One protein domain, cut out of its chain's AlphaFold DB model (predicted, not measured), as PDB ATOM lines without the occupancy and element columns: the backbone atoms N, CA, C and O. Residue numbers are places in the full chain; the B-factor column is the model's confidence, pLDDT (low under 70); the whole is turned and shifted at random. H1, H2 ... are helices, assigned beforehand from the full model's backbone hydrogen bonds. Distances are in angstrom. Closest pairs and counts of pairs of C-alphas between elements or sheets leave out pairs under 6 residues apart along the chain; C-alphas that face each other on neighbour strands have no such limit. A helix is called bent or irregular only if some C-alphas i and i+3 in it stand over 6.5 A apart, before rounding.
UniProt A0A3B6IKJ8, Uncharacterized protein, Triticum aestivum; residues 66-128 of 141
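AT A GLANCE: This is residues 66 to 128 of the 141 residues of an uncharacterized protein of Triticum aestivum (UniProt A0A3B6IKJ8). Four short helices make a small assembly with few contacts between them: H3 stands between H1 and H4, while H2 is set off to one side of H1, between a long loop before it and a shorter one after it. H1 and H3 run opposite ways with a small angle between their lines, H4 packs on H3 at a large angle, and H2 is steeply tilted to H1. The printed part has 63 residues, with four named helices in the order H1, H2, H3, H4 and no named strand, and the class is all helix. The whole is compact, with a radius of gyration of the C-alphas of 12.2 A, and the C-alphas span 32 by 23 by 18 A along their three main axes.

IN THESE COORDINATES: The longest helix, H1, covers residues 67 to 78, 17.4 A from first to last C-alpha, and begins with C-alpha 67 at (-45.347, 32.984, 53.694). H1 is irregular: C-alphas 68 and 71 are 7.0 A apart, and its line is a rough one. H2 covers residues 90 to 98 and is 12.5 A long, with C-alpha 90 at (-30.964, 42.850, 44.286). H3 covers residues 106 to 116 and is 15.2 A long. H4 covers residues 120 to 126, measures 9.8 A and ends with C-alpha 126 at (-38.809, 21.694, 28.059).

HOW THE PARTS SIT: H1 and H3 only just touch, with 3 pairs of C-alphas within 8 A, and H1 does so with residues 75 to 78 alone. Their closest C-alphas are those of Glu 78 and Val 111, 6.6 A apart. They stand at a shallow tilt of 24 degrees and run opposite ways. H1 and H2 are close but not clearly touching; their closest C-alphas, of Val 76 and Leu 96, are 7.2 A apart. These two run the same way at a steep tilt of 66 degrees. H3 and H4 touch, with the C-alphas of Ala 113 and Ala 120 the closest at 5.5 A, and their lines are only just about perpendicular, at 72 degrees. H2 is apart from H3 and from H4, and H1 is apart from H4. Every O i to N i+4 pair is within hydrogen-bond range in H2, H3 and H4; in H1, 6 of 8 are.

THE WHOLE: The two C-alphas farthest apart are those of Pro 66 and Gly 128, the first and last printed residues, at 34.4 A. The printed part has no cut. The link from H1 to H2, with 11 residues, is long; the link from H2 to H3, with 7, is short, and the link from H3 to H4, with 3, is tight. The mean pLDDT of the printed part is 90.6, and no printed residue is under 70.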
ATOM      1  N   PRO A  66     -42.135  36.171  55.368       89.88
ATOM      2  CA  PRO A  66     -43.537  36.154  54.957       89.88
ATOM      3  C   PRO A  66     -43.859  34.922  54.109       89.88
ATOM      4  O   PRO A  66     -43.099  34.576  53.209       89.88
ATOM      5  N   VAL A  67     -44.991  34.256  54.361       88.50
ATOM      6  CA  VAL A  67     -45.347  32.984  53.694       88.50
ATOM      7  C   VAL A  67     -45.281  33.088  52.167       88.50
ATOM      8  O   VAL A  67     -44.717  32.199  51.535       88.50
ATOM      9  N   ALA A  68     -45.761  34.198  51.599       90.94
ATOM     10  CA  ALA A  68     -45.732  34.464  50.159       90.94
ATOM     11  C   ALA A  68     -44.314  34.467  49.551       90.94
ATOM     12  O   ALA A  68     -44.153  34.148  48.382       90.94
ATOM     13  N   GLN A  69     -43.283  34.782  50.340       90.94
ATOM     14  CA  GLN A  69     -41.890  34.864  49.883       90.94
ATOM     15  C   GLN A  69     -41.093  33.577  50.138       90.94
ATOM     16  O   GLN A  69     -39.975  33.428  49.643       90.94
ATOM     17  N   ARG A  70     -41.631  32.630  50.920       91.44
ATOM     18  CA  ARG A  70     -40.892  31.428  51.345       91.44
ATOM     19  C   ARG A  70     -40.533  30.512  50.185       91.44
ATOM     20  O   ARG A  70     -39.447  29.943  50.201       91.44
ATOM     21  N   ALA A  71     -41.436  30.355  49.217       91.69
ATOM     22  CA  ALA A  71     -41.198  29.509  48.051       91.69
ATOM     23  C   ALA A  71     -40.042  30.061  47.212       91.69
ATOM     24  O   ALA A  71     -39.071  29.345  46.985       91.69
ATOM     25  N   SER A  72     -40.103  31.352  46.870       91.06
ATOM     26  CA  SER A  72     -39.044  32.045  46.140       91.06
ATOM     27  C   SER A  72     -37.706  31.893  46.856       91.06
ATOM     28  O   SER A  72     -36.795  31.309  46.289       91.06
ATOM     29  N   LEU A  73     -37.613  32.278  48.136       92.25
ATOM     30  CA  LEU A  73     -36.368  32.155  48.909       92.25
ATOM     31  C   LEU A  73     -35.830  30.725  48.995       92.25
ATOM     32  O   LEU A  73     -34.619  30.539  49.080       92.25
ATOM     33  N   ARG A  74     -36.703  29.715  49.013       92.62
ATOM     34  CA  ARG A  74     -36.271  28.317  49.022       92.62
ATOM     35  C   ARG A  74     -35.644  27.914  47.690       92.62
ATOM     36  O   ARG A  74     -34.624  27.243  47.715       92.62
ATOM     37  N   ILE A  75     -36.220  28.343  46.569       92.25
ATOM     38  CA  ILE A  75     -35.668  28.084  45.232       92.25
ATOM     39  C   ILE A  75     -34.266  28.685  45.124       92.25
ATOM     40  O   ILE A  75     -33.324  27.960  44.839       92.25
ATOM     41  N   VAL A  76     -34.106  29.966  45.467       93.69
ATOM     42  CA  VAL A  76     -32.804  30.656  45.395       93.69
ATOM     43  C   VAL A  76     -31.718  29.944  46.205       93.69
ATOM     44  O   VAL A  76     -30.586  29.809  45.755       93.69
ATOM     45  N   LYS A  77     -32.069  29.478  47.411       93.50
ATOM     46  CA  LYS A  77     -31.137  28.770  48.296       93.50
ATOM     47  C   LYS A  77     -30.715  27.417  47.742       93.50
ATOM     48  O   LYS A  77     -29.551  27.058  47.845       93.50
ATOM     49  N   GLU A  78     -31.657  26.655  47.197       93.19
ATOM     50  CA  GLU A  78     -31.372  25.310  46.687       93.19
ATOM     51  C   GLU A  78     -30.652  25.354  45.331       93.19
ATOM     52  O   GLU A  78     -29.886  24.445  45.045       93.19
ATOM     53  N   LEU A  79     -30.822  26.431  44.553       91.69
ATOM     54  CA  LEU A  79     -30.002  26.737  43.371       91.69
ATOM     55  C   LEU A  79     -28.587  27.238  43.731       91.69
ATOM     56  O   LEU A  79     -27.804  27.579  42.856       91.69
ATOM     57  N   GLY A  80     -28.244  27.331  45.022       91.12
ATOM     58  CA  GLY A  80     -26.900  27.706  45.471       91.12
ATOM     59  C   GLY A  80     -26.566  29.198  45.371       91.12
ATOM     60  O   GLY A  80     -25.450  29.588  45.700       91.12
ATOM     61  N   LEU A  81     -27.524  30.046  44.991       91.06
ATOM     62  CA  LEU A  81     -27.316  31.492  44.837       91.06
ATOM     63  C   LEU A  81     -27.355  32.259  46.164       91.06
ATOM     64  O   LEU A  81     -27.039  33.446  46.205       91.06
ATOM     65  N   LEU A  82     -27.800  31.610  47.245       93.44
ATOM     66  CA  LEU A  82     -27.954  32.238  48.553       93.44
ATOM     67  C   LEU A  82     -27.612  31.270  49.687       93.44
ATOM     68  O   LEU A  82     -28.178  30.178  49.790       93.44
ATOM     69  N   GLY A  83     -26.756  31.704  50.610       90.12
ATOM     70  CA  GLY A  83     -26.397  30.939  51.800       90.12
ATOM     71  C   GLY A  83     -27.560  30.765  52.800       90.12
ATOM     72  O   GLY A  83     -28.539  31.523  52.802       90.12
ATOM     73  N   PRO A  84     -27.469  29.811  53.752       84.75
ATOM     74  CA  PRO A  84     -28.553  29.505  54.695       84.75
ATOM     75  C   PRO A  84     -29.059  30.702  55.518       84.75
ATOM     76  O   PRO A  84     -30.241  30.746  55.878       84.75
ATOM     77  N   LYS A  85     -28.179  31.672  55.796       84.81
ATOM     78  CA  LYS A  85     -28.437  32.853  56.637       84.81
ATOM     79  C   LYS A  85     -28.460  34.172  55.862       84.81
ATOM     80  O   LYS A  85     -28.670  35.221  56.468       84.81
ATOM     81  N   GLU A  86     -28.244  34.126  54.558       87.94
ATOM     82  CA  GLU A  86     -28.206  35.323  53.733       87.94
ATOM     83  C   GLU A  86     -29.624  35.778  53.377       87.94
ATOM     84  O   GLU A  86     -30.595  35.010  53.418       87.94
ATOM     85  N   LYS A  87     -29.751  37.075  53.100       87.19
ATOM     86  CA  LYS A  87     -31.013  37.718  52.730       87.19
ATOM     87  C   LYS A  87     -31.038  37.931  51.225       87.19
ATOM     88  O   LYS A  87     -29.993  38.129  50.623       87.19
ATOM     89  N   MET A  88     -32.236  37.958  50.651       89.69
ATOM     90  CA  MET A  88     -32.411  38.297  49.242       89.69
ATOM     91  C   MET A  88     -31.897  39.720  48.980       89.69
ATOM     92  O   MET A  88     -32.452  40.677  49.527       89.69
ATOM     93  N   THR A  89     -30.845  39.853  48.176       92.12
ATOM     94  CA  THR A  89     -30.340  41.132  47.662       92.12
ATOM     95  C   THR A  89     -30.794  41.326  46.214       92.12
ATOM     96  O   THR A  89     -31.267  40.388  45.569       92.12
ATOM     97  N   THR A  90     -30.679  42.550  45.699       92.38
ATOM     98  CA  THR A  90     -30.964  42.850  44.286       92.38
ATOM     99  C   THR A  90     -30.022  42.093  43.354       92.38
ATOM    100  O   THR A  90     -30.476  41.539  42.364       92.38
ATOM    101  N   GLU A  91     -28.751  41.962  43.732       92.38
ATOM    102  CA  GLU A  91     -27.741  41.204  42.981       92.38
ATOM    103  C   GLU A  91     -28.120  39.726  42.830       92.38
ATOM    104  O   GLU A  91     -28.017  39.162  41.747       92.38
ATOM    105  N   VAL A  92     -28.633  39.100  43.895       92.56
ATOM    106  CA  VAL A  92     -29.098  37.705  43.846       92.56
ATOM    107  C   VAL A  92     -30.368  37.573  42.998       92.56
ATOM    108  O   VAL A  92     -30.554  36.568  42.316       92.56
ATOM    109  N   ALA A  93     -31.243  38.585  43.008       90.88
ATOM    110  CA  ALA A  93     -32.409  38.615  42.126       90.88
ATOM    111  C   ALA A  93     -32.003  38.700  40.648       90.88
ATOM    112  O   ALA A  93     -32.569  37.999  39.816       90.88
ATOM    113  N   GLU A  94     -31.008  39.526  40.331       92.75
ATOM    114  CA  GLU A  94     -30.447  39.631  38.983       92.75
ATOM    115  C   GLU A  94     -29.733  38.342  38.569       92.75
ATOM    116  O   GLU A  94     -29.928  37.873  37.450       92.75
ATOM    117  N   ALA A  95     -28.970  37.726  39.476       90.75
ATOM    118  CA  ALA A  95     -28.310  36.447  39.230       90.75
ATOM    119  C   ALA A  95     -29.321  35.340  38.898       90.75
ATOM    120  O   ALA A  95     -29.118  34.607  37.938       90.75
ATOM    121  N   LEU A  96     -30.446  35.269  39.622       90.62
ATOM    122  CA  LEU A  96     -31.532  34.335  39.304       90.62
ATOM    123  C   LEU A  96     -32.093  34.524  37.902       90.62
ATOM    124  O   LEU A  96     -32.396  33.535  37.249       90.62
ATOM    125  N   LEU A  97     -32.293  35.770  37.466       90.50
ATOM    126  CA  LEU A  97     -32.811  36.042  36.126       90.50
ATOM    127  C   LEU A  97     -31.810  35.575  35.067       90.50
ATOM    128  O   LEU A  97     -32.204  34.888  34.130       90.50
ATOM    129  N   ARG A  98     -30.520  35.851  35.285       89.88
ATOM    130  CA  ARG A  98     -29.441  35.414  34.391       89.88
ATOM    131  C   ARG A  98     -29.294  33.897  34.304       89.88
ATOM    132  O   ARG A  98     -28.927  33.403  33.247       89.88
ATOM    133  N   CYS A  99     -29.628  33.147  35.357       84.94
ATOM    134  CA  CYS A  99     -29.626  31.680  35.308       84.94
ATOM    135  C   CYS A  99     -30.557  31.099  34.231       84.94
ATOM    136  O   CYS A  99     -30.379  29.947  33.859       84.94
ATOM    137  N   PHE A 100     -31.550  31.859  33.757       84.25
ATOM    138  CA  PHE A 100     -32.460  31.425  32.693       84.25
ATOM    139  C   PHE A 100     -32.093  31.976  31.307       84.25
ATOM    140  O   PHE A 100     -32.728  31.585  30.330       84.25
ATOM    141  N   ASP A 101     -31.100  32.869  31.209       85.75
ATOM    142  CA  ASP A 101     -30.562  33.323  29.918       85.75
ATOM    143  C   ASP A 101     -29.661  32.241  29.286       85.75
ATOM    144  O   ASP A 101     -29.550  32.148  28.063       85.75
ATOM    145  N   GLU A 102     -29.041  31.405  30.121       82.31
ATOM    146  CA  GLU A 102     -28.265  30.223  29.735       82.31
ATOM    147  C   GLU A 102     -29.102  28.936  29.898       82.31
ATOM    148  O   GLU A 102     -30.046  28.906  30.695       82.31
ATOM    149  N   PRO A 103     -28.797  27.849  29.159       83.12
ATOM    150  CA  PRO A 103     -29.470  26.571  29.370       83.12
ATOM    151  C   PRO A 103     -29.230  26.081  30.803       83.12
ATOM    152  O   PRO A 103     -28.088  25.970  31.250       83.12
ATOM    153  N   LEU A 104     -30.320  25.777  31.516       86.94
ATOM    154  CA  LEU A 104     -30.266  25.295  32.896       86.94
ATOM    155  C   LEU A 104     -29.378  24.055  33.003       86.94
ATOM    156  O   LEU A 104     -29.480  23.131  32.194       86.94
ATOM    157  N   THR A 105     -28.546  24.000  34.041       90.06
ATOM    158  CA  THR A 105     -27.729  22.811  34.277       90.06
ATOM    159  C   THR A 105     -28.598  21.641  34.740       90.06
ATOM    160  O   THR A 105     -29.669  21.814  35.329       90.06
ATOM    161  N   GLU A 106     -28.128  20.409  34.530       91.06
ATOM    162  CA  GLU A 106     -28.859  19.214  34.971       91.06
ATOM    163  C   GLU A 106     -29.065  19.184  36.498       91.06
ATOM    164  O   GLU A 106     -30.095  18.710  36.987       91.06
ATOM    165  N   ALA A 107     -28.123  19.761  37.254       91.75
ATOM    166  CA  ALA A 107     -28.243  19.939  38.697       91.75
ATOM    167  C   ALA A 107     -29.392  20.895  39.058       91.75
ATOM    168  O   ALA A 107     -30.204  20.570  39.929       91.75
ATOM    169  N   ASP A 108     -29.511  22.025  38.358       91.81
ATOM    170  CA  ASP A 108     -30.593  22.994  38.574       91.81
ATOM    171  C   ASP A 108     -31.956  22.382  38.246       91.81
ATOM    172  O   ASP A 108     -32.912  22.521  39.014       91.81
ATOM    173  N   ILE A 109     -32.043  21.620  37.152       93.00
ATOM    174  CA  ILE A 109     -33.262  20.900  36.768       93.00
ATOM    175  C   ILE A 109     -33.655  19.882  37.842       93.00
ATOM    176  O   ILE A 109     -34.825  19.821  38.227       93.00
ATOM    177  N   ALA A 110     -32.702  19.124  38.390       94.06
ATOM    178  CA  ALA A 110     -32.969  18.175  39.470       94.06
ATOM    179  C   ALA A 110     -33.481  18.874  40.745       94.06
ATOM    180  O   ALA A 110     -34.406  18.387  41.408       94.06
ATOM    181  N   VAL A 111     -32.925  20.041  41.079       94.69
ATOM    182  CA  VAL A 111     -33.392  20.876  42.194       94.69
ATOM    183  C   VAL A 111     -34.820  21.368  41.947       94.69
ATOM    184  O   VAL A 111     -35.681  21.228  42.822       94.69
ATOM    185  N   ILE A 112     -35.103  21.900  40.755       93.12
ATOM    186  CA  ILE A 112     -36.433  22.389  40.373       93.12
ATOM    187  C   ILE A 112     -37.449  21.244  40.415       93.12
ATOM    188  O   ILE A 112     -38.509  21.406  41.028       93.12
ATOM    189  N   ALA A 113     -37.115  20.073  39.870       95.50
ATOM    190  CA  ALA A 113     -37.946  18.872  39.923       95.50
ATOM    191  C   ALA A 113     -38.281  18.490  41.373       95.50
ATOM    192  O   ALA A 113     -39.446  18.307  41.729       95.50
ATOM    193  N   LYS A 114     -37.282  18.473  42.264       95.12
ATOM    194  CA  LYS A 114     -37.466  18.160  43.690       95.12
ATOM    195  C   LYS A 114     -38.366  19.168  44.411       95.12
ATOM    196  O   LYS A 114     -39.163  18.776  45.268       95.12
ATOM    197  N   LEU A 115     -38.239  20.460  44.108       93.69
ATOM    198  CA  LEU A 115     -39.016  21.517  44.764       93.69
ATOM    199  C   LEU A 115     -40.457  21.605  44.260       93.69
ATOM    200  O   LEU A 115     -41.362  21.869  45.055       93.69
ATOM    201  N   THR A 116     -40.666  21.377  42.966       92.88
ATOM    202  CA  THR A 116     -41.969  21.509  42.296       92.88
ATOM    203  C   THR A 116     -42.727  20.188  42.178       92.88
ATOM    204  O   THR A 116     -43.936  20.205  41.964       92.88
ATOM    205  N   ARG A 117     -42.047  19.053  42.391       94.88
ATOM    206  CA  ARG A 117     -42.546  17.687  42.151       94.88
ATOM    207  C   ARG A 117     -42.959  17.441  40.698       94.88
ATOM    208  O   ARG A 117     -43.891  16.683  40.446       94.88
ATOM    209  N   LEU A 118     -42.279  18.102  39.768       94.50
ATOM    210  CA  LEU A 118     -42.412  17.851  38.337       94.50
ATOM    211  C   LEU A 118     -41.478  16.716  37.905       94.50
ATOM    212  O   LEU A 118     -40.508  16.404  38.598       94.50
ATOM    213  N   ASP A 119     -41.795  16.104  36.767       94.31
ATOM    214  CA  ASP A 119     -40.959  15.073  36.158       94.31
ATOM    215  C   ASP A 119     -39.663  15.677  35.598       94.31
ATOM    216  O   ASP A 119     -39.689  16.694  34.904       94.31
ATOM    217  N   ALA A 120     -38.526  15.063  35.925       91.81
ATOM    218  CA  ALA A 120     -37.216  15.583  35.548       91.81
ATOM    219  C   ALA A 120     -36.976  15.471  34.038       91.81
ATOM    220  O   ALA A 120     -36.410  16.390  33.450       91.81
ATOM    221  N   ASP A 121     -37.449  14.397  33.404       91.19
ATOM    222  CA  ASP A 121     -37.266  14.187  31.966       91.19
ATOM    223  C   ASP A 121     -38.121  15.173  31.163       91.19
ATOM    224  O   ASP A 121     -37.615  15.833  30.253       91.19
ATOM    225  N   ALA A 122     -39.374  15.393  31.573       91.75
ATOM    226  CA  ALA A 122     -40.211  16.455  31.016       91.75
ATOM    227  C   ALA A 122     -39.561  17.849  31.125       91.75
ATOM    228  O   ALA A 122     -39.650  18.645  30.188       91.75
ATOM    229  N   LEU A 123     -38.879  18.149  32.237       90.88
ATOM    230  CA  LEU A 123     -38.157  19.413  32.403       90.88
ATOM    231  C   LEU A 123     -36.928  19.518  31.489       90.88
ATOM    232  O   LEU A 123     -36.703  20.586  30.928       90.88
ATOM    233  N   LYS A 124     -36.166  18.435  31.284       90.62
ATOM    234  CA  LYS A 124     -35.035  18.414  30.334       90.62
ATOM    235  C   LYS A 124     -35.491  18.644  28.894       90.62
ATOM    236  O   LYS A 124     -34.830  19.366  28.152       90.62
ATOM    237  N   ILE A 125     -36.630  18.067  28.508       89.12
ATOM    238  CA  ILE A 125     -37.240  18.287  27.189       89.12
ATOM    239  C   ILE A 125     -37.678  19.751  27.053       89.12
ATOM    240  O   ILE A 125     -37.345  20.400  26.066       89.12
ATOM    241  N   ALA A 126     -38.372  20.297  28.057       86.62
ATOM    242  CA  ALA A 126     -38.809  21.694  28.059       86.62
ATOM    243  C   ALA A 126     -37.635  22.690  28.051       86.62
ATOM    244  O   ALA A 126     -37.751  23.767  27.471       86.62
ATOM    245  N   ALA A 127     -36.507  22.320  28.660       84.75
ATOM    246  CA  ALA A 127     -35.258  23.075  28.631       84.75
ATOM    247  C   ALA A 127     -34.469  22.913  27.314       84.75
ATOM    248  O   ALA A 127     -33.409  23.514  27.167       84.75
ATOM    249  N   GLY A 128     -34.946  22.099  26.365       84.06
ATOM    250  CA  GLY A 128     -34.270  21.852  25.088       84.06
ATOM    251  C   GLY A 128     -33.023  20.963  25.182       84.06
ATOM    252  O   GLY A 128     -32.313  20.823  24.195       84.06
TER     253      GLY A 128